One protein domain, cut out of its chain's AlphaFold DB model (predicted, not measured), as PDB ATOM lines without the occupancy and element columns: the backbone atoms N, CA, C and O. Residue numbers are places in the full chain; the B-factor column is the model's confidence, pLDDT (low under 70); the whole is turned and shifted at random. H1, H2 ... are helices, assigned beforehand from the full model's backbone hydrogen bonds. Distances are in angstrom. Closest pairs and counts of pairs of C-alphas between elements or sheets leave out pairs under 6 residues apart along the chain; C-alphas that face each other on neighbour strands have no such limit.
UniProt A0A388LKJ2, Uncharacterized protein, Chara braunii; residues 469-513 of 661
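This is residues 469 to 513 of the 661 residues of an uncharacterized protein of Chara braunii (UniProt A0A388LKJ2). A short helical hairpin, H1 and H2, makes one side of this small domain, and the longest helix, H3, starts beside H2 and runs off as an arm whose residues 506 to 513 stick out. The printed part has 45 residues with three named helices, H1, H2 and H3, and no named strand; it is all helix. It is compact, with a radius of gyration of the C-alphas of 10.6 A and spans of 27 by 24 by 15 A.

Start at H1, residues 469 to 474; it touches H2, residues 479 to 489, closest at the C-alphas of Met 474 and Ser 482, 4.7 A apart. This hairpin has a shallow tilt of 31 degrees, opposite ways. H3, residues 498 to 513, touches H2 with residues 498 to 502 alone, at a steep tilt of 63 degrees, opposite ways; the closest C-alphas, Ala 483 and Pro 498, are 4.9 A apart. H1 and H3 are apart. In H1 and H2 every O i to N i+4 pair is within hydrogen-bond range, in H3 11 of 12.

Find C-alpha 469 at (153.812, 140.422, 145.915), where H1 begins its 9.0 A. H2 covers 15.3 A. H3 covers 21.1 A, with a kink of 29 degrees near residue 507, to C-alpha 513 at (133.236, 143.465, 157.867).

The farthest C-alphas, Gly 494 and Phe 513, are 29.5 A apart. The printed part has no cut, and no link is long. Look for pLDDT under 70 at residues 476 to 478 and 494 to 495.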
ATOM      1  N   ASN A 469     153.670 140.902 147.290       74.19
ATOM      2  CA  ASN A 469     153.812 140.422 145.915       74.19
ATOM      3  C   ASN A 469     152.699 139.436 145.556       74.19
ATOM      4  O   ASN A 469     152.144 139.502 144.458       74.19
ATOM      5  N   LEU A 470     152.336 138.549 146.486       78.94
ATOM      6  CA  LEU A 470     151.182 137.679 146.311       78.94
ATOM      7  C   LEU A 470     149.870 138.475 146.304       78.94
ATOM      8  O   LEU A 470     149.048 138.276 145.407       78.94
ATOM      9  N   LYS A 471     149.686 139.410 147.247       77.75
ATOM     10  CA  LYS A 471     148.484 140.262 147.297       77.75
ATOM     11  C   LYS A 471     148.298 141.027 145.983       77.75
ATOM     12  O   LYS A 471     147.199 141.012 145.439       77.75
ATOM     13  N   ALA A 472     149.360 141.604 145.422       73.25
ATOM     14  CA  ALA A 472     149.330 142.330 144.153       73.25
ATOM     15  C   ALA A 472     148.826 141.470 142.980       73.25
ATOM     16  O   ALA A 472     148.003 141.932 142.196       73.25
ATOM     17  N   LYS A 473     149.234 140.194 142.900       74.38
ATOM     18  CA  LYS A 473     148.745 139.245 141.877       74.38
ATOM     19  C   LYS A 473     147.259 138.898 142.020       74.38
ATOM     20  O   LYS A 473     146.662 138.387 141.074       74.38
ATOM     21  N   MET A 474     146.683 139.115 143.202       79.31
ATOM     22  CA  MET A 474     145.291 138.792 143.521       79.31
ATOM     23  C   MET A 474     144.341 139.989 143.387       79.31
ATOM     24  O   MET A 474     143.134 139.766 143.277       79.31
ATOM     25  N   ILE A 475     144.848 141.227 143.428       71.44
ATOM     26  CA  ILE A 475     144.036 142.452 143.351       71.44
ATOM     27  C   ILE A 475     143.288 142.505 142.013       71.44
ATOM     28  O   ILE A 475     143.840 142.200 140.959       71.44
ATOM     29  N   GLY A 476     142.011 142.886 142.067       61.69
ATOM     30  CA  GLY A 476     141.163 143.055 140.885       61.69
ATOM     31  C   GLY A 476     140.639 141.760 140.257       61.69
ATOM     32  O   GLY A 476     139.861 141.838 139.313       61.69
ATOM     33  N   LYS A 477     141.019 140.586 140.773       69.00
ATOM     34  CA  LYS A 477     140.500 139.287 140.325       69.00
ATOM     35  C   LYS A 477     139.199 138.913 141.035       69.00
ATOM     36  O   LYS A 477     138.952 139.324 142.169       69.00
ATOM     37  N   ALA A 478     138.387 138.083 140.377       68.31
ATOM     38  CA  ALA A 478     137.238 137.442 141.013       68.31
ATOM     39  C   ALA A 478     137.693 136.568 142.194       68.31
ATOM     40  O   ALA A 478     138.801 136.030 142.180       68.31
ATOM     41  N   ALA A 479     136.830 136.380 143.198       75.62
ATOM     42  CA  ALA A 479     137.188 135.680 144.436       75.62
ATOM     43  C   ALA A 479     137.819 134.299 144.181       75.62
ATOM     44  O   ALA A 479     138.855 133.984 144.766       75.62
ATOM     45  N   MET A 480     137.242 133.522 143.258       80.50
ATOM     46  CA  MET A 480     137.756 132.201 142.887       80.50
ATOM     47  C   MET A 480     139.122 132.265 142.202       80.50
ATOM     48  O   MET A 480     140.024 131.508 142.545       80.50
ATOM     49  N   GLU A 481     139.328 133.211 141.289       76.50
ATOM     50  CA  GLU A 481     140.636 133.403 140.663       76.50
ATOM     51  C   GLU A 481     141.703 133.829 141.677       76.50
ATOM     52  O   GLU A 481     142.823 133.323 141.637       76.50
ATOM     53  N   SER A 482     141.373 134.734 142.604       80.44
ATOM     54  CA  SER A 482     142.288 135.122 143.681       80.44
ATOM     55  C   SER A 482     142.637 133.921 144.566       80.44
ATOM     56  O   SER A 482     143.797 133.760 144.940       80.44
ATOM     57  N   ALA A 483     141.658 133.067 144.882       85.12
ATOM     58  CA  ALA A 483     141.868 131.848 145.660       85.12
ATOM     59  C   ALA A 483     142.789 130.857 144.934       85.12
ATOM     60  O   ALA A 483     143.736 130.357 145.538       85.12
ATOM     61  N   LEU A 484     142.579 130.646 143.631       86.06
ATOM     62  CA  LEU A 484     143.450 129.824 142.786       86.06
ATOM     63  C   LEU A 484     144.890 130.352 142.767       86.06
ATOM     64  O   LEU A 484     145.832 129.582 142.943       86.06
ATOM     65  N   VAL A 485     145.073 131.668 142.598       83.50
ATOM     66  CA  VAL A 485     146.399 132.308 142.643       83.50
ATOM     67  C   VAL A 485     147.060 132.090 144.002       83.50
ATOM     68  O   VAL A 485     148.229 131.721 144.045       83.50
ATOM     69  N   LEU A 486     146.326 132.265 145.103       87.31
ATOM     70  CA  LEU A 486     146.854 132.065 146.453       87.31
ATOM     71  C   LEU A 486     147.285 130.620 146.692       87.31
ATOM     72  O   LEU A 486     148.411 130.387 147.129       87.31
ATOM     73  N   VAL A 487     146.411 129.658 146.389       85.94
ATOM     74  CA  VAL A 487     146.686 128.229 146.583       85.94
ATOM     75  C   VAL A 487     147.906 127.812 145.767       85.94
ATOM     76  O   VAL A 487     148.816 127.179 146.301       85.94
ATOM     77  N   LYS A 488     147.981 128.241 144.505       85.94
ATOM     78  CA  LYS A 488     149.108 127.945 143.621       85.94
ATOM     79  C   LYS A 488     150.412 128.589 144.090       85.94
ATOM     80  O   LYS A 488     151.429 127.919 144.211       85.94
ATOM     81  N   GLU A 489     150.412 129.892 144.364       83.56
ATOM     82  CA  GLU A 489     151.634 130.633 144.705       83.56
ATOM     83  C   GLU A 489     152.216 130.213 146.057       83.56
ATOM     84  O   GLU A 489     153.441 130.192 146.214       83.56
ATOM     85  N   LEU A 490     151.352 129.835 147.005       82.19
ATOM     86  CA  LEU A 490     151.741 129.314 148.313       82.19
ATOM     87  C   LEU A 490     152.022 127.804 148.313       82.19
ATOM     88  O   LEU A 490     152.389 127.270 149.360       82.19
ATOM     89  N   ASN A 491     151.919 127.130 147.160       79.00
ATOM     90  CA  ASN A 491     152.075 125.680 147.007       79.00
ATOM     91  C   ASN A 491     151.155 124.879 147.955       79.00
ATOM     92  O   ASN A 491     151.591 123.924 148.598       79.00
ATOM     93  N   LEU A 492     149.893 125.296 148.070       75.50
ATOM     94  CA  LEU A 492     148.856 124.645 148.881       75.50
ATOM     95  C   LEU A 492     147.986 123.678 148.058       75.50
ATOM     96  O   LEU A 492     146.983 123.172 148.559       75.50
ATOM     97  N   GLU A 493     148.348 123.418 146.799       74.00
ATOM     98  CA  GLU A 493     147.654 122.467 145.925       74.00
ATOM     99  C   GLU A 493     147.641 121.065 146.562       74.00
ATOM    100  O   GLU A 493     148.667 120.565 147.021       74.00
ATOM    101  N   GLY A 494     146.460 120.446 146.642       67.81
ATOM    102  CA  GLY A 494     146.254 119.163 147.330       67.81
ATOM    103  C   GLY A 494     146.168 119.244 148.862       67.81
ATOM    104  O   GLY A 494     145.825 118.249 149.491       67.81
ATOM    105  N   VAL A 495     146.435 120.412 149.463       69.38
ATOM    106  CA  VAL A 495     146.313 120.665 150.912       69.38
ATOM    107  C   VAL A 495     145.087 121.521 151.225       69.38
ATOM    108  O   VAL A 495     144.359 121.245 152.175       69.38
ATOM    109  N   LEU A 496     144.852 122.566 150.430       73.00
ATOM    110  CA  LEU A 496     143.729 123.484 150.585       73.00
ATOM    111  C   LEU A 496     143.082 123.717 149.222       73.00
ATOM    112  O   LEU A 496     143.700 124.296 148.328       73.00
ATOM    113  N   ALA A 497     141.832 123.283 149.073       80.94
ATOM    114  CA  ALA A 497     141.045 123.610 147.895       80.94
ATOM    115  C   ALA A 497     140.741 125.128 147.866       80.94
ATOM    116  O   ALA A 497     140.452 125.704 148.923       80.94
ATOM    117  N   PRO A 498     140.792 125.803 146.703       77.06
ATOM    118  CA  PRO A 498     140.418 127.216 146.568       77.06
ATOM    119  C   PRO A 498     139.032 127.542 147.148       77.06
ATOM    120  O   PRO A 498     138.853 128.577 147.790       77.06
ATOM    121  N   GLU A 499     138.072 126.634 146.990       82.88
ATOM    122  CA  GLU A 499     136.708 126.719 147.522       82.88
ATOM    123  C   GLU A 499     136.700 126.707 149.058       82.88
ATOM    124  O   GLU A 499     135.948 127.447 149.700       82.88
ATOM    125  N   ASP A 500     137.575 125.899 149.656       76.81
ATOM    126  CA  ASP A 500     137.718 125.784 151.106       76.81
ATOM    127  C   ASP A 500     138.406 127.014 151.691       76.81
ATOM    128  O   ASP A 500     137.984 127.514 152.735       76.81
ATOM    129  N   PHE A 501     139.410 127.554 150.992       79.75
ATOM    130  CA  PHE A 501     140.001 128.847 151.334       79.75
ATOM    131  C   PHE A 501     138.946 129.957 151.321       79.75
ATOM    132  O   PHE A 501     138.876 130.742 152.267       79.75
ATOM    133  N   LEU A 502     138.116 130.020 150.275       75.44
ATOM    134  CA  LEU A 502     137.041 131.006 150.195       75.44
ATOM    135  C   LEU A 502     136.046 130.836 151.335       75.44
ATOM    136  O   LEU A 502     135.766 131.814 152.016       75.44
ATOM    137  N   SER A 503     135.597 129.614 151.606       77.56
ATOM    138  CA  SER A 503     134.647 129.337 152.690       77.56
ATOM    139  C   SER A 503     135.188 129.781 154.058       77.56
ATOM    140  O   SER A 503     134.495 130.462 154.811       77.56
ATOM    141  N   GLN A 504     136.452 129.463 154.365       79.06
ATOM    142  CA  GLN A 504     137.099 129.892 155.612       79.06
ATOM    143  C   GLN A 504     137.281 131.412 155.674       79.06
ATOM    144  O   GLN A 504     137.038 132.032 156.708       79.06
ATOM    145  N   ARG A 505     137.692 132.028 154.560       81.56
ATOM    146  CA  ARG A 505     137.836 133.480 154.453       81.56
ATOM    147  C   ARG A 505     136.496 134.177 154.661       81.56
ATOM    148  O   ARG A 505     136.463 135.171 155.371       81.56
ATOM    149  N   GLU A 506     135.415 133.684 154.064       83.19
ATOM    150  CA  GLU A 506     134.083 134.274 154.211       83.19
ATOM    151  C   GLU A 506     133.611 134.275 155.663       83.19
ATOM    152  O   GLU A 506     133.150 135.313 156.125       83.19
ATOM    153  N   ALA A 507     133.812 133.179 156.401       79.69
ATOM    154  CA  ALA A 507     133.467 133.117 157.821       79.69
ATOM    155  C   ALA A 507     134.232 134.164 158.654       79.69
ATOM    156  O   ALA A 507     133.655 134.833 159.503       79.69
ATOM    157  N   ILE A 508     135.523 134.367 158.370       80.81
ATOM    158  CA  ILE A 508     136.321 135.414 159.029       80.81
ATOM    159  C   ILE A 508     135.823 136.811 158.629       80.81
ATOM    160  O   ILE A 508     135.781 137.730 159.445       80.81
ATOM    161  N   LEU A 509     135.462 136.996 157.360       83.06
ATOM    162  CA  LEU A 509     134.978 138.275 156.853       83.06
ATOM    163  C   LEU A 509     133.593 138.645 157.397       83.06
ATOM    164  O   LEU A 509     133.336 139.836 157.559       83.06
ATOM    165  N   ASP A 510     132.740 137.669 157.719       85.44
ATOM    166  CA  ASP A 510     131.462 137.910 158.399       85.44
ATOM    167  C   ASP A 510     131.658 138.581 159.765       85.44
ATOM    168  O   ASP A 510     130.892 139.478 160.113       85.44
ATOM    169  N   ASP A 511     132.724 138.230 160.491       88.25
ATOM    170  CA  ASP A 511     133.063 138.845 161.780       88.25
ATOM    171  C   ASP A 511     133.779 140.200 161.620       88.25
ATOM    172  O   ASP A 511     133.590 141.126 162.418       88.25
ATOM    173  N   LEU A 512     134.615 140.348 160.584       88.69
ATOM    174  CA  LEU A 512     135.438 141.547 160.389       88.69
ATOM    175  C   LEU A 512     134.702 142.694 159.687       88.69
ATOM    176  O   LEU A 512     134.851 143.847 160.095       88.69
ATOM    177  N   PHE A 513     133.909 142.419 158.646       92.19
ATOM    178  CA  PHE A 513     133.236 143.465 157.867       92.19
ATOM    179  C   PHE A 513     132.294 144.364 158.673       92.19
ATOM    180  O   PHE A 513     132.327 145.572 158.418       92.19
TER     181      PHE A 513